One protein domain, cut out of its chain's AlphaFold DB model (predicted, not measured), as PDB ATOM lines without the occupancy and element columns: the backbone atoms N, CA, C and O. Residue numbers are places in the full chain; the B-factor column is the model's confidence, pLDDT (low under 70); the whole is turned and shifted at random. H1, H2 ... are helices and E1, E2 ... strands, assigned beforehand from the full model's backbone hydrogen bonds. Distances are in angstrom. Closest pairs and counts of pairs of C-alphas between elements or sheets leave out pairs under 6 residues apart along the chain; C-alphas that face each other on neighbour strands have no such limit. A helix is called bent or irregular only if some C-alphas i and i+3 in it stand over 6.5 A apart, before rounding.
ATOM      1  N   PRO A   2      46.864   1.193  -5.664       24.09
ATOM      2  CA  PRO A   2      46.733   2.532  -5.106       24.09
ATOM      3  C   PRO A   2      45.696   2.493  -3.978       24.09
ATOM      4  O   PRO A   2      44.585   1.996  -4.156       24.09
ATOM      5  N   ASN A   3      46.117   2.951  -2.801       25.66
ATOM      6  CA  ASN A   3      45.325   3.020  -1.579       25.66
ATOM      7  C   ASN A   3      44.185   4.036  -1.749       25.66
ATOM      8  O   ASN A   3      44.331   5.214  -1.411       25.66
ATOM      9  N   ASN A   4      43.045   3.582  -2.264       25.44
ATOM     10  CA  ASN A   4      41.805   4.349  -2.265       25.44
ATOM     11  C   ASN A   4      41.228   4.340  -0.841       25.44
ATOM     12  O   ASN A   4      40.370   3.527  -0.512       25.44
ATOM     13  N   LEU A   5      41.752   5.209   0.030       31.64
ATOM     14  CA  LEU A   5      41.162   5.455   1.347       31.64
ATOM     15  C   LEU A   5      39.908   6.316   1.181       31.64
ATOM     16  O   LEU A   5      39.980   7.446   0.702       31.64
ATOM     17  N   VAL A   6      38.773   5.781   1.615       27.72
ATOM     18  CA  VAL A   6      37.522   6.521   1.782       27.72
ATOM     19  C   VAL A   6      37.643   7.371   3.048       27.72
ATOM     20  O   VAL A   6      37.793   6.842   4.149       27.72
ATOM     21  N   PHE A   7      37.624   8.695   2.891       32.69
ATOM     22  CA  PHE A   7      37.681   9.639   4.006       32.69
ATOM     23  C   PHE A   7      36.315   9.797   4.663       32.69
ATOM     24  O   PHE A   7      35.437  10.480   4.151       32.69
ATOM     25  N   ILE A   8      36.163   9.204   5.842       36.31
ATOM     26  CA  ILE A   8      34.967   9.357   6.664       36.31
ATOM     27  C   ILE A   8      35.155  10.568   7.571       36.31
ATOM     28  O   ILE A   8      36.079  10.622   8.383       36.31
ATOM     29  N   VAL A   9      34.279  11.556   7.445       31.75
ATOM     30  CA  VAL A   9      34.348  12.767   8.259       31.75
ATOM     31  C   VAL A   9      33.773  12.531   9.651       31.75
ATOM     32  O   VAL A   9      32.624  12.129   9.795       31.75
ATOM     33  N   PHE A  10      34.626  12.806  10.645       33.38
ATOM     34  CA  PHE A  10      34.476  13.179  12.069       33.38
ATOM     35  C   PHE A  10      33.201  12.802  12.849       33.38
ATOM     36  O   PHE A  10      33.305  12.383  13.998       33.38
ATOM     37  N   HIS A  11      32.008  12.893  12.264       32.03
ATOM     38  CA  HIS A  11      30.754  12.510  12.922       32.03
ATOM     39  C   HIS A  11      30.643  10.992  13.133       32.03
ATOM     40  O   HIS A  11      30.064  10.544  14.120       32.03
ATOM     41  N   LEU A  12      31.277  10.189  12.273       31.80
ATOM     42  CA  LEU A  12      31.280   8.731  12.407       31.80
ATOM     43  C   LEU A  12      32.431   8.192  13.260       31.80
ATOM     44  O   LEU A  12      32.347   7.053  13.694       31.80
ATOM     45  N   THR A  13      33.483   8.959  13.557       34.72
ATOM     46  CA  THR A  13      34.539   8.518  14.491       34.72
ATOM     47  C   THR A  13      34.058   8.603  15.938       34.72
ATOM     48  O   THR A  13      34.310   7.681  16.712       34.72
ATOM     49  N   LEU A  14      33.275   9.646  16.251       32.97
ATOM     50  CA  LEU A  14      32.410   9.673  17.429       32.97
ATOM     51  C   LEU A  14      31.380   8.540  17.310       32.97
ATOM     52  O   LEU A  14      31.404   7.644  18.135       32.97
ATOM     53  N   GLY A  15      30.625   8.410  16.213       29.30
ATOM     54  CA  GLY A  15      29.761   7.234  15.989       29.30
ATOM     55  C   GLY A  15      30.423   5.863  16.265       29.30
ATOM     56  O   GLY A  15      29.833   5.016  16.913       29.30
ATOM     57  N   LYS A  16      31.687   5.631  15.893       34.00
ATOM     58  CA  LYS A  16      32.390   4.335  16.020       34.00
ATOM     59  C   LYS A  16      32.700   3.952  17.478       34.00
ATOM     60  O   LYS A  16      32.699   2.765  17.811       34.00
ATOM     61  N   LEU A  17      32.929   4.930  18.362       33.31
ATOM     62  CA  LEU A  17      33.029   4.685  19.809       33.31
ATOM     63  C   LEU A  17      31.643   4.723  20.474       33.31
ATOM     64  O   LEU A  17      31.353   3.898  21.338       33.31
ATOM     65  N   TYR A  18      30.772   5.624  20.014       40.62
ATOM     66  CA  TYR A  18      29.460   5.896  20.593       40.62
ATOM     67  C   TYR A  18      28.453   4.804  20.288       40.62
ATOM     68  O   TYR A  18      27.750   4.426  21.198       40.62
ATOM     69  N   THR A  19      28.397   4.211  19.097       33.59
ATOM     70  CA  THR A  19      27.474   3.100  18.824       33.59
ATOM     71  C   THR A  19      27.791   1.919  19.733       33.59
ATOM     72  O   THR A  19      26.875   1.311  20.258       33.59
ATOM     73  N   ASN A  20      29.065   1.652  20.033       31.53
ATOM     74  CA  ASN A  20      29.437   0.571  20.945       31.53
ATOM     75  C   ASN A  20      29.230   0.921  22.433       31.53
ATOM     76  O   ASN A  20      28.819   0.051  23.197       31.53
ATOM     77  N   SER A  21      29.478   2.166  22.856       31.88
ATOM     78  CA  SER A  21      29.219   2.615  24.237       31.88
ATOM     79  C   SER A  21      27.727   2.875  24.507       31.88
ATOM     80  O   SER A  21      27.229   2.558  25.580       31.88
ATOM     81  N   MET A  22      26.985   3.360  23.513       31.55
ATOM     82  CA  MET A  22      25.531   3.544  23.507       31.55
ATOM     83  C   MET A  22      24.812   2.202  23.376       31.55
ATOM     84  O   MET A  22      23.837   2.011  24.081       31.55
ATOM     85  N   LEU A  23      25.288   1.233  22.577       31.25
ATOM     86  CA  LEU A  23      24.767  -0.147  22.602       31.25
ATOM     87  C   LEU A  23      25.036  -0.822  23.950       31.25
ATOM     88  O   LEU A  23      24.178  -1.554  24.431       31.25
ATOM     89  N   ALA A  24      26.178  -0.561  24.592       33.94
ATOM     90  CA  ALA A  24      26.431  -1.025  25.957       33.94
ATOM     91  C   ALA A  24      25.467  -0.373  26.972       33.94
ATOM     92  O   ALA A  24      24.897  -1.075  27.806       33.94
ATOM     93  N   MET A  25      25.198   0.933  26.844       29.77
ATOM     94  CA  MET A  25      24.205   1.666  27.649       29.77
ATOM     95  C   MET A  25      22.756   1.204  27.384       29.77
ATOM     96  O   MET A  25      21.971   1.029  28.314       29.77
ATOM     97  N   LEU A  26      22.391   0.955  26.122       32.28
ATOM     98  CA  LEU A  26      21.062   0.509  25.687       32.28
ATOM     99  C   LEU A  26      20.808  -0.964  26.040       32.28
ATOM    100  O   LEU A  26      19.701  -1.301  26.450       32.28
ATOM    101  N   ASN A  27      21.827  -1.828  25.993       36.47
ATOM    102  CA  ASN A  27      21.730  -3.195  26.520       36.47
ATOM    103  C   ASN A  27      21.550  -3.213  28.049       36.47
ATOM    104  O   ASN A  27      20.945  -4.142  28.585       36.47
ATOM    105  N   GLY A  28      21.990  -2.163  28.753       34.94
ATOM    106  CA  GLY A  28      21.660  -1.931  30.162       34.94
ATOM    107  C   GLY A  28      20.174  -1.629  30.407       34.94
ATOM    108  O   GLY A  28      19.635  -2.038  31.438       34.94
ATOM    109  N   ARG A  29      19.474  -0.994  29.451       36.47
ATOM    110  CA  ARG A  29      18.059  -0.600  29.601       36.47
ATOM    111  C   ARG A  29      17.089  -1.775  29.672       36.47
ATOM    112  O   ARG A  29      16.089  -1.660  30.374       36.47
ATOM    113  N   GLU A  86      56.304  15.044   7.868       45.66
ATOM    114  CA  GLU A  86      57.217  15.855   7.086       45.66
ATOM    115  C   GLU A  86      57.780  15.059   5.915       45.66
ATOM    116  O   GLU A  86      57.738  15.557   4.799       45.66
ATOM    117  N   ASP A  87      58.203  13.807   6.085       48.19
ATOM    118  CA  ASP A  87      58.842  13.035   5.015       48.19
ATOM    119  C   ASP A  87      57.904  12.723   3.843       48.19
ATOM    120  O   ASP A  87      58.306  12.818   2.685       48.19
ATOM    121  N   ARG A  88      56.638  12.367   4.089       51.47
ATOM    122  CA  ARG A  88      55.717  11.941   3.012       51.47
ATOM    123  C   ARG A  88      55.057  13.106   2.287       51.47
ATOM    124  O   ARG A  88      54.900  13.060   1.057       51.47
ATOM    125  N   MET A  89      54.677  14.152   3.018       52.34
ATOM    126  CA  MET A  89      54.135  15.352   2.394       52.34
ATOM    127  C   MET A  89      55.256  16.194   1.772       52.34
ATOM    128  O   MET A  89      55.086  16.676   0.651       52.34
ATOM    129  N   SER A  90      56.441  16.272   2.397       54.53
ATOM    130  CA  SER A  90      57.618  16.844   1.737       54.53
ATOM    131  C   SER A  90      58.014  16.041   0.505       54.53
ATOM    132  O   SER A  90      58.350  16.648  -0.501       54.53
ATOM    133  N   LEU A  91      57.864  14.713   0.473       59.56
ATOM    134  CA  LEU A  91      58.028  13.975  -0.782       59.56
ATOM    135  C   LEU A  91      56.969  14.355  -1.825       59.56
ATOM    136  O   LEU A  91      57.250  14.399  -3.014       59.56
ATOM    137  N   THR A  92      55.731  14.616  -1.428       62.25
ATOM    138  CA  THR A  92      54.674  14.964  -2.391       62.25
ATOM    139  C   THR A  92      54.818  16.388  -2.933       62.25
ATOM    140  O   THR A  92      54.477  16.628  -4.088       62.25
ATOM    141  N   LEU A  93      55.369  17.302  -2.135       65.50
ATOM    142  CA  LEU A  93      55.530  18.720  -2.468       65.50
ATOM    143  C   LEU A  93      56.930  19.082  -2.958       65.50
ATOM    144  O   LEU A  93      57.082  19.743  -3.981       65.50
ATOM    145  N   ARG A  94      57.965  18.644  -2.239       70.94
ATOM    146  CA  ARG A  94      59.367  18.933  -2.555       70.94
ATOM    147  C   ARG A  94      59.866  18.061  -3.689       70.94
ATOM    148  O   ARG A  94      60.608  18.570  -4.509       70.94
ATOM    149  N   LEU A  95      59.478  16.788  -3.794       76.94
ATOM    150  CA  LEU A  95      60.051  15.903  -4.818       76.94
ATOM    151  C   LEU A  95      59.742  16.372  -6.253       76.94
ATOM    152  O   LEU A  95      60.683  16.427  -7.038       76.94
ATOM    153  N   PRO A  96      58.517  16.815  -6.609       80.19
ATOM    154  CA  PRO A  96      58.270  17.429  -7.917       80.19
ATOM    155  C   PRO A  96      59.108  18.685  -8.160       80.19
ATOM    156  O   PRO A  96      59.713  18.825  -9.225       80.19
ATOM    157  N   ALA A  97      59.209  19.565  -7.160       80.62
ATOM    158  CA  ALA A  97      59.982  20.800  -7.263       80.62
ATOM    159  C   ALA A  97      61.494  20.529  -7.363       80.62
ATOM    160  O   ALA A  97      62.183  21.170  -8.150       80.62
ATOM    161  N   LEU A  98      62.008  19.542  -6.625       82.94
ATOM    162  CA  LEU A  98      63.403  19.104  -6.636       82.94
ATOM    163  C   LEU A  98      63.759  18.388  -7.937       82.94
ATOM    164  O   LEU A  98      64.825  18.644  -8.482       82.94
ATOM    165  N   LEU A  99      62.875  17.536  -8.467       83.69
ATOM    166  CA  LEU A  99      63.059  16.901  -9.775       83.69
ATOM    167  C   LEU A  99      63.049  17.941 -10.895       83.69
ATOM    168  O   LEU A  99      63.876  17.873 -11.799       83.69
ATOM    169  N   THR A 100      62.165  18.933 -10.805       83.94
ATOM    170  CA  THR A 100      62.106  20.052 -11.754       83.94
ATOM    171  C   THR A 100      63.373  20.912 -11.664       83.94
ATOM    172  O   THR A 100      63.993  21.221 -12.680       83.94
ATOM    173  N   ALA A 101      63.836  21.223 -10.451       82.25
ATOM    174  CA  ALA A 101      65.094  21.933 -10.227       82.25
ATOM    175  C   ALA A 101      66.318  21.133 -10.711       82.25
ATOM    176  O   ALA A 101      67.225  21.705 -11.315       82.25
ATOM    177  N   ALA A 102      66.337  19.814 -10.498       83.50
ATOM    178  CA  ALA A 102      67.375  18.919 -11.003       83.50
ATOM    179  C   ALA A 102      67.359  18.859 -12.537       83.50
ATOM    180  O   ALA A 102      68.414  18.970 -13.159       83.50
ATOM    181  N   ALA A 103      66.178  18.786 -13.156       84.94
ATOM    182  CA  ALA A 103      66.025  18.822 -14.607       84.94
ATOM    183  C   ALA A 103      66.587  20.123 -15.210       84.94
ATOM    184  O   ALA A 103      67.239  20.071 -16.245       84.94
ATOM    185  N   PHE A 104      66.435  21.275 -14.544       84.69
ATOM    186  CA  PHE A 104      67.062  22.535 -14.983       84.69
ATOM    187  C   PHE A 104      68.549  22.670 -14.651       84.69
ATOM    188  O   PHE A 104      69.203  23.568 -15.186       84.69
ATOM    189  N   ARG A 105      69.076  21.859 -13.727       81.50
ATOM    190  CA  ARG A 105      70.501  21.848 -13.365       81.50
ATOM    191  C   ARG A 105      71.315  20.949 -14.293       81.50
ATOM    192  O   ARG A 105      72.448  21.292 -14.606       81.50
ATOM    193  N   TYR A 106      70.744  19.818 -14.702       82.38
ATOM    194  CA  TYR A 106      71.408  18.811 -15.536       82.38
ATOM    195  C   TYR A 106      70.911  18.790 -16.989       82.38
ATOM    196  O   TYR A 106      71.520  18.139 -17.833       82.38
ATOM    197  N   GLY A 107      69.815  19.486 -17.291       81.69
ATOM    198  CA  GLY A 107      69.286  19.626 -18.641       81.69
ATOM    199  C   GLY A 107      69.990  20.715 -19.446       81.69
ATOM    200  O   GLY A 107      70.520  21.685 -18.909       81.69
ATOM    201  N   SER A 108      69.936  20.579 -20.768       78.94
ATOM    202  CA  SER A 108      70.478  21.536 -21.740       78.94
ATOM    203  C   SER A 108      69.684  22.847 -21.830       78.94
ATOM    204  O   SER A 108      70.168  23.818 -22.407       78.94
ATOM    205  N   TYR A 109      68.483  22.903 -21.243       79.12
ATOM    206  CA  TYR A 109      67.650  24.103 -21.173       79.12
ATOM    207  C   TYR A 109      67.768  24.776 -19.800       79.12
ATOM    208  O   TYR A 109      67.366  24.216 -18.779       79.12
ATOM    209  N   ASN A 110      68.296  26.001 -19.784       79.31
ATOM    210  CA  ASN A 110      68.520  26.788 -18.575       79.31
ATOM    211  C   ASN A 110      67.695  28.089 -18.616       79.31
ATOM    212  O   ASN A 110      68.201  29.129 -19.043       79.31
ATOM    213  N   PRO A 111      66.417  28.045 -18.200       83.25
ATOM    214  CA  PRO A 111      65.587  29.238 -18.161       83.25
ATOM    215  C   PRO A 111      66.019  30.171 -17.020       83.25
ATOM    216  O   PRO A 111      66.583  29.727 -16.016       83.25
ATOM    217  N   GLY A 112      65.708  31.463 -17.153       87.31
ATOM    218  CA  GLY A 112      65.982  32.470 -16.123       87.31
ATOM    219  C   GLY A 112      65.337  32.142 -14.767       87.31
ATOM    220  O   GLY A 112      64.359  31.393 -14.691       87.31
ATOM    221  N   LEU A 113      65.868  32.724 -13.686       86.31
ATOM    222  CA  LEU A 113      65.480  32.418 -12.298       86.31
ATOM    223  C   LEU A 113      63.962  32.487 -12.057       86.31
ATOM    224  O   LEU A 113      63.398  31.580 -11.453       86.31
ATOM    225  N   THR A 114      63.291  33.515 -12.576       86.19
ATOM    226  CA  THR A 114      61.839  33.687 -12.425       86.19
ATOM    227  C   THR A 114      61.058  32.529 -13.044       86.19
ATOM    228  O   THR A 114      60.145  31.990 -12.426       86.19
ATOM    229  N   ILE A 115      61.457  32.083 -14.238       86.75
ATOM    230  CA  ILE A 115      60.819  30.959 -14.933       86.75
ATOM    231  C   ILE A 115      61.077  29.650 -14.176       86.75
ATOM    232  O   ILE A 115      60.164  28.840 -14.035       86.75
ATOM    233  N   ARG A 116      62.283  29.457 -13.620       85.25
ATOM    234  CA  ARG A 116      62.590  28.298 -12.761       85.25
ATOM    235  C   ARG A 116      61.675  28.240 -11.546       85.25
ATOM    236  O   ARG A 116      61.112  27.188 -11.268       85.25
ATOM    237  N   ILE A 117      61.500  29.364 -10.852       86.19
ATOM    238  CA  ILE A 117      60.621  29.444  -9.680       86.19
ATOM    239  C   ILE A 117      59.182  29.103 -10.081       86.19
ATOM    240  O   ILE A 117      58.568  28.251  -9.445       86.19
ATOM    241  N   ILE A 118      58.672  29.694 -11.166       88.06
ATOM    242  CA  ILE A 118      57.315  29.423 -11.661       88.06
ATOM    243  C   ILE A 118      57.131  27.935 -11.983       88.06
ATOM    244  O   ILE A 118      56.153  27.333 -11.550       88.06
ATOM    245  N   LEU A 119      58.074  27.314 -12.698       87.94
ATOM    246  CA  LEU A 119      57.976  25.902 -13.076       87.94
ATOM    247  C   LEU A 119      58.090  24.969 -11.863       87.94
ATOM    248  O   LEU A 119      57.343  23.995 -11.779       87.94
ATOM    249  N   CYS A 120      58.935  25.292 -10.882       84.75
ATOM    250  CA  CYS A 120      58.977  24.564  -9.614       84.75
ATOM    251  C   CYS A 120      57.643  24.664  -8.860       84.75
ATOM    252  O   CYS A 120      57.145  23.646  -8.383       84.75
ATOM    253  N   VAL A 121      57.025  25.847  -8.799       84.56
ATOM    254  CA  VAL A 121      55.712  26.035  -8.156       84.56
ATOM    255  C   VAL A 121      54.614  25.273  -8.905       84.56
ATOM    256  O   VAL A 121      53.814  24.587  -8.274       84.56
ATOM    257  N   LEU A 122      54.595  25.324 -10.241       87.31
ATOM    258  CA  LEU A 122      53.604  24.630 -11.072       87.31
ATOM    259  C   LEU A 122      53.789  23.102 -11.105       87.31
ATOM    260  O   LEU A 122      52.826  22.377 -11.362       87.31
ATOM    261  N   SER A 123      54.985  22.591 -10.801       85.25
ATOM    262  CA  SER A 123      55.253  21.145 -10.757       85.25
ATOM    263  C   SER A 123      54.411  20.410  -9.705       85.25
ATOM    264  O   SER A 123      54.043  19.247  -9.893       85.25
ATOM    265  N   VAL A 124      54.050  21.100  -8.619       81.44
ATOM    266  CA  VAL A 124      53.236  20.567  -7.522       81.44
ATOM    267  C   VAL A 124      51.792  20.285  -7.968       81.44
ATOM    268  O   VAL A 124      51.391  19.116  -7.925       81.44
ATOM    269  N   PRO A 125      51.000  21.272  -8.446       81.25
ATOM    270  CA  PRO A 125      49.650  21.007  -8.939       81.25
ATOM    271  C   PRO A 125      49.656  20.097 -10.172       81.25
ATOM    272  O   PRO A 125      48.766  19.258 -10.299       81.25
ATOM    273  N   ALA A 126      50.677  20.176 -11.036       84.62
ATOM    274  CA  ALA A 126      50.816  19.259 -12.168       84.62
ATOM    275  C   ALA A 126      50.962  17.800 -11.708       84.62
ATOM    276  O   ALA A 126      50.298  16.908 -12.236       84.62
ATOM    277  N   THR A 127      51.768  17.547 -10.673       82.06
ATOM    278  CA  THR A 127      51.914  16.203 -10.101       82.06
ATOM    279  C   THR A 127      50.621  15.730  -9.444       82.06
ATOM    280  O   THR A 127      50.239  14.574  -9.628       82.06
ATOM    281  N   GLY A 128      49.921  16.605  -8.715       78.00
ATOM    282  CA  GLY A 128      48.600  16.302  -8.155       78.00
ATOM    283  C   GLY A 128      47.598  15.892  -9.237       78.00
ATOM    284  O   GLY A 128      46.957  14.846  -9.130       78.00
ATOM    285  N   PHE A 129      47.546  16.648 -10.334       82.88
ATOM    286  CA  PHE A 129      46.696  16.351 -11.483       82.88
ATOM    287  C   PHE A 129      47.041  15.003 -12.137       82.88
ATOM    288  O   PHE A 129      46.157  14.166 -12.320       82.88
ATOM    289  N   VAL A 130      48.322  14.739 -12.420       86.06
ATOM    290  CA  VAL A 130      48.773  13.462 -13.008       86.06
ATOM    291  C   VAL A 130      48.451  12.281 -12.088       86.06
ATOM    292  O   VAL A 130      47.927  11.264 -12.548       86.06
ATOM    293  N   ARG A 131      48.696  12.413 -10.778       82.38
ATOM    294  CA  ARG A 131      48.332  11.388  -9.786       82.38
ATOM    295  C   ARG A 131      46.830  11.129  -9.765       82.38
ATOM    296  O   ARG A 131      46.419   9.981  -9.647       82.38
ATOM    297  N   SER A 132      46.016  12.163  -9.929       82.44
ATOM    298  CA  SER A 132      44.559  12.041  -9.970       82.44
ATOM    299  C   SER A 132      44.047  11.358 -11.229       82.44
ATOM    300  O   SER A 132      43.120  10.548 -11.152       82.44
ATOM    301  N   LEU A 133      44.679  11.605 -12.379       86.88
ATOM    302  CA  LEU A 133      44.405  10.856 -13.606       86.88
ATOM    303  C   LEU A 133      44.762   9.376 -13.430       86.88
ATOM    304  O   LEU A 133      43.943   8.513 -13.749       86.88
ATOM    305  N   ALA A 134      45.931   9.080 -12.857       84.88
ATOM    306  CA  ALA A 134      46.359   7.713 -12.570       84.88
ATOM    307  C   ALA A 134      45.426   7.010 -11.563       84.88
ATOM    308  O   ALA A 134      45.005   5.876 -11.804       84.88
ATOM    309  N   SER A 135      45.044   7.696 -10.477       81.62
ATOM    310  CA  SER A 135      44.069   7.209  -9.489       81.62
ATOM    311  C   SER A 135      42.722   6.932 -10.149       81.62
ATOM    312  O   SER A 135      42.189   5.833 -10.037       81.62
ATOM    313  N   SER A 136      42.206   7.884 -10.933       85.00
ATOM    314  CA  SER A 136      40.929   7.750 -11.640       85.00
ATOM    315  C   SER A 136      40.940   6.590 -12.632       85.00
ATOM    316  O   SER A 136      39.961   5.853 -12.728       85.00
ATOM    317  N   TRP A 137      42.039   6.406 -13.364       87.00
ATOM    318  CA  TRP A 137      42.203   5.283 -14.280       87.00
ATOM    319  C   TRP A 137      42.217   3.947 -13.533       87.00
ATOM    320  O   TRP A 137      41.455   3.040 -13.876       87.00
ATOM    321  N   SER A 138      43.011   3.838 -12.463       86.31
ATOM    322  CA  SER A 138      43.053   2.621 -11.648       86.31
ATOM    323  C   SER A 138      41.708   2.336 -10.981       86.31
ATOM    324  O   SER A 138      41.296   1.179 -10.917       86.31
ATOM    325  N   ALA A 139      41.013   3.365 -10.496       84.44
ATOM    326  CA  ALA A 139      39.709   3.239  -9.863       84.44
ATOM    327  C   ALA A 139      38.662   2.729 -10.857       84.44
ATOM    328  O   ALA A 139      37.934   1.797 -10.534       84.44
ATOM    329  N   LYS A 140      38.637   3.257 -12.091       88.12
ATOM    330  CA  LYS A 140      37.749   2.772 -13.162       88.12
ATOM    331  C   LYS A 140      38.006   1.308 -13.504       88.12
ATOM    332  O   LYS A 140      37.061   0.536 -13.625       88.12
ATOM    333  N   ARG A 141      39.276   0.907 -13.615       89.25
ATOM    334  CA  ARG A 141      39.644  -0.490 -13.887       89.25
ATOM    335  C   ARG A 141      39.223  -1.424 -12.750       89.25
ATOM    336  O   ARG A 141      38.684  -2.496 -13.011       89.25
ATOM    337  N   ASN A 142      39.447  -1.017 -11.502       85.50
ATOM    338  CA  ASN A 142      39.039  -1.793 -10.332       85.50
ATOM    339  C   ASN A 142      37.515  -1.895 -10.226       85.50
ATOM    340  O   ASN A 142      37.006  -2.976  -9.951       85.50
ATOM    341  N   ALA A 143      36.796  -0.804 -10.500       87.06
ATOM    342  CA  ALA A 143      35.340  -0.787 -10.525       87.06
ATOM    343  C   ALA A 143      34.790  -1.744 -11.592       87.06
ATOM    344  O   ALA A 143      33.971  -2.597 -11.271       87.06
ATOM    345  N   ALA A 144      35.331  -1.701 -12.816       89.81
ATOM    346  CA  ALA A 144      34.957  -2.626 -13.886       89.81
ATOM    347  C   ALA A 144      35.215  -4.096 -13.510       89.81
ATOM    348  O   ALA A 144      34.377  -4.953 -13.777       89.81
ATOM    349  N   ARG A 145      36.339  -4.392 -12.842       88.50
ATOM    350  CA  ARG A 145      36.660  -5.749 -12.364       88.50
ATOM    351  C   ARG A 145      35.669  -6.257 -11.313       88.50
ATOM    352  O   ARG A 145      35.419  -7.452 -11.251       88.50
ATOM    353  N   LEU A 146      35.161  -5.366 -10.466       88.62
ATOM    354  CA  LEU A 146      34.273  -5.703  -9.352       88.62
ATOM    355  C   LEU A 146      32.784  -5.575  -9.708       88.62
ATOM    356  O   LEU A 146      31.946  -5.796  -8.841       88.62
ATOM    357  N   GLY A 147      32.446  -5.170 -10.939       89.06
ATOM    358  CA  GLY A 147      31.071  -4.808 -11.301       89.06
ATOM    359  C   GLY A 147      30.529  -3.617 -10.498       89.06
ATOM    360  O   GLY A 147      29.321  -3.473 -10.346       89.06
ATOM    361  N   ALA A 148      31.416  -2.784  -9.948       88.62
ATOM    362  CA  ALA A 148      31.065  -1.679  -9.066       88.62
ATOM    363  C   ALA A 148      30.859  -0.370  -9.841       88.62
ATOM    364  O   ALA A 148      31.450  -0.143 -10.900       88.62
ATOM    365  N   VAL A 149      30.066   0.532  -9.261       88.44
ATOM    366  CA  VAL A 149      29.833   1.882  -9.786       88.44
ATOM    367  C   VAL A 149      30.661   2.881  -8.980       88.44
ATOM    368  O   VAL A 149      30.675   2.847  -7.751       88.44
ATOM    369  N   LEU A 150      31.380   3.770  -9.671       87.88
ATOM    370  CA  LEU A 150      32.110   4.851  -9.011       87.88
ATOM    371  C   LEU A 150      31.144   5.966  -8.591       87.88
ATOM    372  O   LEU A 150      30.257   6.311  -9.376       87.88
ATOM    373  N   PRO A 151      31.340   6.582  -7.412       90.94
ATOM    374  CA  PRO A 151      30.522   7.713  -7.011       90.94
ATOM    375  C   PRO A 151      30.746   8.907  -7.955       90.94
ATOM    376  O   PRO A 151      31.868   9.101  -8.446       90.94
ATOM    377  N   PRO A 152      29.711   9.730  -8.200       93.06
ATOM    378  CA  PRO A 152      29.856  10.970  -8.945       93.06
ATOM    379  C   PRO A 152      30.896  11.881  -8.284       93.06
ATOM    380  O   PRO A 152      31.003  11.966  -7.059       93.06
ATOM    381  N   VAL A 153      31.683  12.553  -9.121       91.56
ATOM    382  CA  VAL A 153      32.725  13.484  -8.685       91.56
ATOM    383  C   VAL A 153      32.195  14.905  -8.811       91.56
ATOM    384  O   VAL A 153      31.734  15.290  -9.888       91.56
ATOM    385  N   VAL A 154      32.306  15.675  -7.731       92.69
ATOM    386  CA  VAL A 154      31.933  17.091  -7.704       92.69
ATOM    387  C   VAL A 154      32.793  17.869  -8.696       92.69
ATOM    388  O   VAL A 154      34.007  17.669  -8.787       92.69
ATOM    389  N   ARG A 155      32.160  18.762  -9.452       91.75
ATOM    390  CA  ARG A 155      32.796  19.669 -10.408       91.75
ATOM    391  C   ARG A 155      32.770  21.085  -9.846       91.75
ATOM    392  O   ARG A 155      31.799  21.812 -10.030       91.75
ATOM    393  N   GLY A 156      33.836  21.452  -9.146       89.00
ATOM    394  CA  GLY A 156      34.037  22.805  -8.646       89.00
ATOM    395  C   GLY A 156      34.343  23.802  -9.766       89.00
ATOM    396  O   GLY A 156      34.779  23.439 -10.862       89.00
ATOM    397  N   LYS A 157      34.117  25.082  -9.477       91.38
ATOM    398  CA  LYS A 157      34.398  26.226 -10.355       91.38
ATOM    399  C   LYS A 157      35.887  26.552 -10.414       91.38
ATOM    400  O   LYS A 157      36.343  27.140 -11.393       91.38
ATOM    401  N   TRP A 158      36.638  26.240  -9.358       91.50
ATOM    402  CA  TRP A 158      38.068  26.538  -9.264       91.50
ATOM    403  C   TRP A 158      38.916  25.284  -9.505       91.50
ATOM    404  O   TRP A 158      38.469  24.172  -9.210       91.50
ATOM    405  N   PRO A 159      40.159  25.431 -10.009       87.00
ATOM    406  CA  PRO A 159      41.060  24.300 -10.208       87.00
ATOM    407  C   PRO A 159      41.193  23.438  -8.947       87.00
ATOM    408  O   PRO A 159      41.438  23.948  -7.854       87.00
ATOM    409  N   GLY A 160      41.013  22.126  -9.110       84.25
ATOM    410  CA  GLY A 160      41.086  21.172  -8.005       84.25
ATOM    411  C   GLY A 160      39.951  21.311  -6.984       84.25
ATOM    412  O   GLY A 160      40.162  20.971  -5.829       84.25
ATOM    413  N   ASN A 161      38.775  21.825  -7.360       89.69
ATOM    414  CA  ASN A 161      37.618  21.973  -6.464       89.69
ATOM    415  C   ASN A 161      37.930  22.808  -5.206       89.69
ATOM    416  O   ASN A 161      37.423  22.549  -4.110       89.69
ATOM    417  N   LEU A 162      38.804  23.810  -5.343       87.69
ATOM    418  CA  LEU A 162      39.202  24.663  -4.224       87.69
ATOM    419  C   LEU A 162      38.030  25.513  -3.708       87.69
ATOM    420  O   LEU A 162      37.945  25.797  -2.517       87.69
ATOM    421  N   ASP A 163      37.094  25.868  -4.582       91.19
ATOM    422  CA  ASP A 163      35.835  26.511  -4.215       91.19
ATOM    423  C   ASP A 163      34.973  25.612  -3.319       91.19
ATOM    424  O   ASP A 163      34.409  26.104  -2.343       91.19
ATOM    425  N   THR A 164      34.956  24.296  -3.562       89.12
ATOM    426  CA  THR A 164      34.296  23.313  -2.689       89.12
ATOM    427  C   THR A 164      34.937  23.262  -1.304       89.12
ATOM    428  O   THR A 164      34.233  23.240  -0.295       89.12
ATOM    429  N   ALA A 165      36.270  23.307  -1.229       86.06
ATOM    430  CA  ALA A 165      36.986  23.371   0.047       86.06
ATOM    431  C   ALA A 165      36.680  24.666   0.815       86.06
ATOM    432  O   ALA A 165      36.439  24.642   2.024       86.06
ATOM    433  N   VAL A 166      36.648  25.801   0.112       87.69
ATOM    434  CA  VAL A 166      36.282  27.096   0.696       87.69
ATOM    435  C   VAL A 166      34.829  27.085   1.173       87.69
ATOM    436  O   VAL A 166      34.570  27.580   2.267       87.69
ATOM    437  N   GLY A 167      33.904  26.508   0.403       87.00
ATOM    438  CA  GLY A 167      32.502  26.331   0.790       87.00
ATOM    439  C   GLY A 167      32.361  25.517   2.074       87.00
ATOM    440  O   GLY A 167      31.777  25.998   3.040       87.00
ATOM    441  N   LEU A 168      33.020  24.355   2.133       81.75
ATOM    442  CA  LEU A 168      33.067  23.479   3.309       81.75
ATOM    443  C   LEU A 168      33.598  24.154   4.577       81.75
ATOM    444  O   LEU A 168      33.105  23.893   5.673       81.75
ATOM    445  N   VAL A 169      34.650  24.964   4.450       81.81
ATOM    446  CA  VAL A 169      35.245  25.665   5.595       81.81
ATOM    447  C   VAL A 169      34.387  26.866   5.992       81.81
ATOM    448  O   VAL A 169      34.188  27.105   7.178       81.81
ATOM    449  N   LYS A 170      33.836  27.615   5.028       83.62
ATOM    450  CA  LYS A 170      32.964  28.766   5.311       83.62
ATOM    451  C   LYS A 170      31.650  28.353   5.962       83.62
ATOM    452  O   LYS A 170      31.216  29.049   6.879       83.62
ATOM    453  N   SER A 171      31.064  27.225   5.552       78.56
ATOM    454  CA  SER A 171      29.814  26.728   6.133       78.56
ATOM    455  C   SER A 171      29.952  26.403   7.622       78.56
ATOM    456  O   SER A 171      28.954  26.377   8.322       78.56
ATOM    457  N   MET A 172      31.173  26.198   8.138       69.25
ATOM    458  CA  MET A 172      31.397  26.017   9.580       69.25
ATOM    459  C   MET A 172      31.085  27.270  10.405       69.25
ATOM    460  O   MET A 172      30.757  27.145  11.578       69.25
ATOM    461  N   ASN A 173      31.210  28.458   9.808       67.00
ATOM    462  CA  ASN A 173      31.123  29.735  10.521       67.00
ATOM    463  C   ASN A 173      29.856  30.531  10.187       67.00
ATOM    464  O   ASN A 173      29.644  31.592  10.771       67.00
ATOM    465  N   ARG A 174      29.078  30.100   9.189       65.25
ATOM    466  CA  ARG A 174      27.948  30.879   8.656       65.25
ATOM    467  C   ARG A 174      26.638  30.103   8.552       65.25
ATOM    468  O   ARG A 174      25.596  30.733   8.663       65.25
ATOM    469  N   ASP A 175      26.694  28.780   8.403       60.00
ATOM    470  CA  ASP A 175      25.526  27.939   8.128       60.00
ATOM    471  C   ASP A 175      25.438  26.764   9.115       60.00
ATOM    472  O   ASP A 175      26.301  26.575   9.976       60.00
ATOM    473  N   TYR A 176      24.390  25.943   8.986       69.88
ATOM    474  CA  TYR A 176      24.297  24.685   9.723       69.88
ATOM    475  C   TYR A 176      25.469  23.765   9.351       69.88
ATOM    476  O   TYR A 176      25.855  23.642   8.183       69.88
ATOM    477  N   VAL A 177      26.050  23.096  10.349       65.06
ATOM    478  CA  VAL A 177      27.175  22.182  10.136       65.06
ATOM    479  C   VAL A 177      26.729  21.088   9.160       65.06
ATOM    480  O   VAL A 177      25.770  20.381   9.434       65.06
ATOM    481  N   MET A 178      27.446  20.935   8.039       74.88
ATOM    482  CA  MET A 178      27.121  20.048   6.899       74.88
ATOM    483  C   MET A 178      26.101  20.559   5.876       74.88
ATOM    484  O   MET A 178      25.920  19.859   4.885       74.88
ATOM    485  N   GLN A 179      25.516  21.756   6.012       81.06
ATOM    486  CA  GLN A 179      24.554  22.253   5.013       81.06
ATOM    487  C   GLN A 179      25.145  22.240   3.600       81.06
ATOM    488  O   GLN A 179      24.579  21.636   2.702       81.06
ATOM    489  N   TYR A 180      26.368  22.753   3.446       86.00
ATOM    490  CA  TYR A 180      27.074  22.740   2.164       86.00
ATOM    491  C   TYR A 180      27.262  21.329   1.570       86.00
ATOM    492  O   TYR A 180      27.296  21.159   0.356       86.00
ATOM    493  N   MET A 181      27.407  20.298   2.410       85.88
ATOM    494  CA  MET A 181      27.463  18.911   1.933       85.88
ATOM    495  C   MET A 181      26.076  18.396   1.543       85.88
ATOM    496  O   MET A 181      25.973  17.703   0.537       85.88
ATOM    497  N   ASN A 182      25.030  18.737   2.301       87.62
ATOM    498  CA  ASN A 182      23.648  18.395   1.957       87.62
ATOM    499  C   ASN A 182      23.248  19.008   0.614       87.62
ATOM    500  O   ASN A 182      22.769  18.280  -0.249       87.62
ATOM    501  N   ASP A 183      23.560  20.287   0.397       91.00
ATOM    502  CA  ASP A 183      23.300  20.978  -0.869       91.00
ATOM    503  C   ASP A 183      23.973  20.250  -2.046       91.00
ATOM    504  O   ASP A 183      23.385  20.103  -3.114       91.00
ATOM    505  N   LEU A 184      25.187  19.719  -1.848       91.62
ATOM    506  CA  LEU A 184      25.874  18.918  -2.866       91.62
ATOM    507  C   LEU A 184      25.241  17.537  -3.074       91.62
ATOM    508  O   LEU A 184      25.214  17.050  -4.203       91.62
ATOM    509  N   PHE A 185      24.743  16.878  -2.026       92.88
ATOM    510  CA  PHE A 185      24.000  15.625  -2.191       92.88
ATOM    511  C   PHE A 185      22.705  15.842  -2.985       92.88
ATOM    512  O   PHE A 185      22.378  15.020  -3.844       92.88
ATOM    513  N   GLU A 186      22.015  16.961  -2.751       94.19
ATOM    514  CA  GLU A 186      20.816  17.367  -3.490       94.19
ATOM    515  C   GLU A 186      21.141  17.737  -4.947       94.19
ATOM    516  O   GLU A 186      20.545  17.171  -5.866       94.19
ATOM    517  N   GLU A 187      22.144  18.595  -5.174       94.81
ATOM    518  CA  GLU A 187      22.594  19.020  -6.511       94.81
ATOM    519  C   GLU A 187      22.958  17.821  -7.397       94.81
ATOM    520  O   GLU A 187      22.570  17.756  -8.563       94.81
ATOM    521  N   TYR A 188      23.682  16.845  -6.842       94.69
ATOM    522  CA  TYR A 188      24.108  15.648  -7.572       94.69
ATOM    523  C   TYR A 188      23.082  14.510  -7.513       94.69
ATOM    524  O   TYR A 188      23.324  13.459  -8.111       94.69
ATOM    525  N   SER A 189      21.963  14.698  -6.801       95.50
ATOM    526  CA  SER A 189      20.893  13.706  -6.623       95.50
ATOM    527  C   SER A 189      21.430  12.313  -6.264       95.50
ATOM    528  O   SER A 189      21.056  11.298  -6.852       95.50
ATOM    529  N   THR A 190      22.360  12.265  -5.309       94.06
ATOM    530  CA  THR A 190      23.085  11.049  -4.913       94.06
ATOM    531  C   THR A 190      23.214  10.959  -3.400       94.06
ATOM    532  O   THR A 190      23.242  11.965  -2.703       94.06
ATOM    533  N   LYS A 191      23.369   9.738  -2.882       90.69
ATOM    534  CA  LYS A 191      23.692   9.488  -1.468       90.69
ATOM    535  C   LYS A 191      25.185   9.286  -1.219       90.69
ATOM    536  O   LYS A 191      25.612   9.187  -0.070       90.69
ATOM    537  N   THR A 192      25.991   9.214  -2.275       91.50
ATOM    538  CA  THR A 192      27.447   9.079  -2.187       91.50
ATOM    539  C   THR A 192      28.100   9.933  -3.264       91.50
ATOM    540  O   THR A 192      27.747   9.830  -4.437       91.50
ATOM    541  N   LEU A 193      29.061  10.769  -2.879       92.44
ATOM    542  CA  LEU A 193      29.774  11.664  -3.789       92.44
ATOM    543  C   LEU A 193      31.259  11.721  -3.453       92.44
ATOM    544  O   LEU A 193      31.675  11.392  -2.346       92.44
ATOM    545  N   ASN A 194      32.066  12.154  -4.412       90.81
ATOM    546  CA  ASN A 194      33.486  12.402  -4.221       90.81
ATOM    547  C   ASN A 194      33.791  13.884  -4.458       90.81
ATOM    548  O   ASN A 194      33.648  14.367  -5.580       90.81
ATOM    549  N   THR A 195      34.232  14.608  -3.427       88.00
ATOM    550  CA  THR A 195      34.511  16.050  -3.544       88.00
ATOM    551  C   THR A 195      35.816  16.352  -4.271       88.00
ATOM    552  O   THR A 195      35.998  17.477  -4.725       88.00
ATOM    553  N   ARG A 196      36.722  15.373  -4.398       85.75
ATOM    554  CA  ARG A 196      38.012  15.469  -5.104       85.75
ATOM    555  C   ARG A 196      38.775  16.791  -4.876       85.75
ATOM    556  O   ARG A 196      39.268  17.422  -5.813       85.75
ATOM    557  N   ILE A 197      38.844  17.240  -3.625       84.50
ATOM    558  CA  ILE A 197      39.508  18.499  -3.266       84.50
ATOM    559  C   ILE A 197      41.015  18.371  -3.506       84.50
ATOM    560  O   ILE A 197      41.649  17.410  -3.077       84.50
ATOM    561  N   LEU A 198      41.584  19.347  -4.213       81.25
ATOM    562  CA  LEU A 198      42.963  19.376  -4.703       81.25
ATOM    563  C   LEU A 198      43.373  18.069  -5.392       81.25
ATOM    564  O   LEU A 198      44.490  17.581  -5.221       81.25
ATOM    565  N   TRP A 199      42.456  17.521  -6.193       83.50
ATOM    566  CA  TRP A 199      42.640  16.291  -6.965       83.50
ATOM    567  C   TRP A 199      42.807  15.003  -6.137       83.50
ATOM    568  O   TRP A 199      43.054  13.942  -6.722       83.50
ATOM    569  N   ASP A 200      42.609  15.075  -4.819       80.50
ATOM    570  CA  ASP A 200      42.650  13.945  -3.890       80.50
ATOM    571  C   ASP A 200      41.240  13.416  -3.607       80.50
ATOM    572  O   ASP A 200      40.328  14.186  -3.314       80.50
ATOM    573  N   ASP A 201      41.049  12.100  -3.701       82.44
ATOM    574  CA  ASP A 201      39.731  11.483  -3.544       82.44
ATOM    575  C   ASP A 201      39.231  11.589  -2.093       82.44
ATOM    576  O   ASP A 201      39.863  11.107  -1.154       82.44
ATOM    577  N   GLN A 202      38.055  12.196  -1.925       82.06
ATOM    578  CA  GLN A 202      37.371  12.378  -0.646       82.06
ATOM    579  C   GLN A 202      35.912  11.971  -0.825       82.06
ATOM    580  O   GLN A 202      35.100  12.735  -1.345       82.06
ATOM    581  N   ILE A 203      35.600  10.732  -0.448       87.38
ATOM    582  CA  ILE A 203      34.283  10.127  -0.663       87.38
ATOM    583  C   ILE A 203      33.410  10.336   0.572       87.38
ATOM    584  O   ILE A 203      33.756   9.896   1.664       87.38
ATOM    585  N   TRP A 204      32.260  10.964   0.363       86.94
ATOM    586  CA  TRP A 204      31.241  11.233   1.367       86.94
ATOM    587  C   TRP A 204      30.020  10.373   1.084       86.94
ATOM    588  O   TRP A 204      29.630  10.220  -0.073       86.94
ATOM    589  N   THR A 205      29.402   9.828   2.130       87.88
ATOM    590  CA  THR A 205      28.190   9.020   2.000       87.88
ATOM    591  C   THR A 205      27.194   9.338   3.107       87.88
ATOM    592  O   THR A 205      27.569   9.411   4.276       87.88
ATOM    593  N   ILE A 206      25.931   9.500   2.721       88.00
ATOM    594  CA  ILE A 206      24.748   9.483   3.594       88.00
ATOM    595  C   ILE A 206      23.924   8.202   3.391       88.00
ATOM    596  O   ILE A 206      22.877   8.032   4.007       88.00
ATOM    597  N   ASP A 207      24.381   7.303   2.513       88.12
ATOM    598  CA  ASP A 207      23.748   6.006   2.300       88.12
ATOM    599  C   ASP A 207      23.886   5.103   3.535       88.12
ATOM    600  O   ASP A 207      24.995   4.806   3.986       88.12
ATOM    601  N   GLU A 208      22.752   4.655   4.068       88.00
ATOM    602  CA  GLU A 208      22.677   3.824   5.270       88.00
ATOM    603  C   GLU A 208      23.343   2.453   5.100       88.00
ATOM    604  O   GLU A 208      23.943   1.945   6.048       88.00
ATOM    605  N   GLY A 209      23.290   1.871   3.898       87.38
ATOM    606  CA  GLY A 209      23.898   0.580   3.588       87.38
ATOM    607  C   GLY A 209      25.417   0.672   3.632       87.38
ATOM    608  O   GLY A 209      26.067  -0.133   4.305       87.38
ATOM    609  N   ASN A 210      25.974   1.715   3.012       87.00
ATOM    610  CA  ASN A 210      27.401   2.019   3.091       87.00
ATOM    611  C   ASN A 210      27.836   2.266   4.539       87.00
ATOM    612  O   ASN A 210      28.797   1.656   5.003       87.00
ATOM    613  N   VAL A 211      27.106   3.108   5.282       84.81
ATOM    614  CA  VAL A 211      27.425   3.407   6.688       84.81
ATOM    615  C   VAL A 211      27.386   2.138   7.542       84.81
ATOM    616  O   VAL A 211      28.322   1.880   8.299       84.81
ATOM    617  N   LYS A 212      26.349   1.307   7.396       83.62
ATOM    618  CA  LYS A 212      26.229   0.030   8.109       83.62
ATOM    619  C   LYS A 212      27.399  -0.890   7.786       83.62
ATOM    620  O   LYS A 212      28.009  -1.426   8.709       83.62
ATOM    621  N   PHE A 213      27.745  -1.049   6.510       84.06
ATOM    622  CA  PHE A 213      28.869  -1.884   6.096       84.06
ATOM    623  C   PHE A 213      30.193  -1.386   6.685       84.06
ATOM    624  O   PHE A 213      30.945  -2.157   7.267       84.06
ATOM    625  N   MET A 214      30.454  -0.083   6.624       82.19
ATOM    626  CA  MET A 214      31.684   0.523   7.151       82.19
ATOM    627  C   MET A 214      31.836   0.355   8.670       82.19
ATOM    628  O   MET A 214      32.953   0.371   9.188       82.19
ATOM    629  N   LEU A 215      30.723   0.210   9.394       80.00
ATOM    630  CA  LEU A 215      30.701   0.080  10.850       80.00
ATOM    631  C   LEU A 215      30.547  -1.364  11.348       80.00
ATOM    632  O   LEU A 215      30.681  -1.583  12.553       80.00
ATOM    633  N   THR A 216      30.260  -2.339  10.478       78.50
ATOM    634  CA  THR A 216      29.914  -3.712  10.889       78.50
ATOM    635  C   THR A 216      30.588  -4.786  10.037       78.50
ATOM    636  O   THR A 216      30.976  -4.556   8.893       78.50
ATOM    637  N   GLY A 217      30.720  -5.991  10.604       77.75
ATOM    638  CA  GLY A 217      31.249  -7.159   9.899       77.75
ATOM    639  C   GLY A 217      32.640  -6.914   9.284       77.75
ATOM    640  O   GLY A 217      33.466  -6.248   9.912       77.75
ATOM    641  N   PRO A 218      32.917  -7.421   8.067       79.81
ATOM    642  CA  PRO A 218      34.230  -7.288   7.429       79.81
ATOM    643  C   PRO A 218      34.562  -5.846   7.020       79.81
ATOM    644  O   PRO A 218      35.735  -5.487   6.934       79.81
ATOM    645  N   GLY A 219      33.555  -4.991   6.811       74.56
ATOM    646  CA  GLY A 219      33.791  -3.593   6.461       74.56
ATOM    647  C   GLY A 219      34.508  -2.828   7.577       74.56
ATOM    648  O   GLY A 219      35.337  -1.969   7.287       74.56
ATOM    649  N   PHE A 220      34.312  -3.196   8.847       76.31
ATOM    650  CA  PHE A 220      35.040  -2.572   9.955       76.31
ATOM    651  C   PHE A 220      36.569  -2.678   9.803       76.31
ATOM    652  O   PHE A 220      37.276  -1.710  10.095       76.31
ATOM    653  N   GLU A 221      37.060  -3.815   9.299       77.81
ATOM    654  CA  GLU A 221      38.486  -4.072   9.047       77.81
ATOM    655  C   GLU A 221      38.993  -3.356   7.787       77.81
ATOM    656  O   GLU A 221      40.153  -2.943   7.707       77.81
ATOM    657  N   TRP A 222      38.121  -3.167   6.794       76.88
ATOM    658  CA  TRP A 222      38.472  -2.488   5.543       76.88
ATOM    659  C   TRP A 222      38.550  -0.964   5.723       76.88
ATOM    660  O   TRP A 222      39.406  -0.307   5.122       76.88
ATOM    661  N   PHE A 223      37.701  -0.396   6.584       80.06
ATOM    662  CA  PHE A 223      37.604   1.043   6.841       80.06
ATOM    663  C   PHE A 223      38.276   1.440   8.167       80.06
ATOM    664  O   PHE A 223      37.641   1.602   9.219       80.06
ATOM    665  N   HIS A 224      39.586   1.660   8.091       76.44
ATOM    666  CA  HIS A 224      40.413   2.219   9.163       76.44
ATOM    667  C   HIS A 224      40.589   3.739   8.993       76.44
ATOM    668  O   HIS A 224      40.352   4.277   7.910       76.44
TER     669      HIS A 224
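What this domain is: This is residues 2 to 29 and 86 to 224 of the 461 residues of an uncharacterized protein of Hericium alpestre (UniProt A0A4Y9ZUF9). A small two-stranded hairpin, E1 and E2, lies near the middle of a long, loose model, with H4 and H5 toward one side of it and H6 and H7 toward another. The long helix H3 leads away to one end, where its first part and H2 pack together, while residues 20 to 29 of H1 stick out at the opposite end. The printed part has 167 residues with seven named helices and two named strands, in the order H1, H2, H3, H4, H5, E1, E2, H6, H7; the strands are antiparallel and the class is mostly helix. The whole is loose, with a radius of gyration of the C-alphas of 20.5 A, and spans 75 by 40 by 32 A.

Where its parts are: After residues 2 to 10, H1 takes residues 11 to 29, 24.7 A long, from C-alpha 11 at (30.754, 12.510, 12.922), with a kink of 42 degrees near residue 18. H2, residues 86 to 106, is 26.9 A long and has a kink of 48 degrees near residue 93. H3, residues 113 to 146, is 49.4 A long, from C-alpha 113 at (65.480, 32.418, -12.298), with a kink of 30 degrees near residue 124. H2 and H3 are neither bent nor irregular, but only just: C-alphas 93 and 96 are 6.2 A apart, C-alphas 121 and 124 are 6.0 A apart. H4, residues 159 to 174, 23.9 A long, is irregular: C-alphas 160 and 163 are 8.4 A apart. H5 is residues 179 to 187, E1 192 to 194, E2 203 to 205, H6 208 to 215 and H7 219 to 222, ending with C-alpha 222 at (38.472, -2.488, 5.543).

How they stand to each other: H1 and H6 are close but not clearly touching, about perpendicular at 85 degrees; their closest C-alphas, of Lys 16 and Leu 215, are 6.9 A apart. H2 touches H3, which meets it with residues 116 to 127 alone, at a steep tilt of 57 degrees, opposite ways; the closest C-alphas, of Ala 97 and Cys 120, are 4.6 A apart. H3 and H4 are near each other, with 6 pairs of C-alphas within 10 A. H4, with residues 167 to 171 alone, touches H5 at a steep tilt of 49 degrees, opposite ways; the closest C-alphas, of Leu 168 and Tyr 180, are 6.1 A apart. The closest C-alphas of H5 and E1, of Phe 185 and Leu 193, are 7.2 A apart. E1 and E2 are an antiparallel hairpin at 161 degrees, with N 193 and O 204 within hydrogen-bond range at 2.9 A and N 204 and O 193 at 2.8 A. H6 and H7 touch only at the corner, closest at the C-alphas of Phe 213 and Gly 219, 5.2 A. Every O i to N i+4 pair is within hydrogen-bond range in H5 and H6, against 14 of 15 in H1, 15 of 17 in H2, 28 of 30 in H3 and 8 of 12 in H4; H7 is too short for such a pair.

The domain as a whole: The two C-alphas farthest apart, of Arg 29 and Ser 108, are 76.6 A apart. Residues 30 to 85 are not printed, and C-alphas 29 and 86 are 48.1 A apart across the cut. The link from H3 to H4, residues 147 to 158, is long. The mean pLDDT of the printed part is 74.3; residues 2 to 29, 86 to 93 and 172 to 177 are under 70.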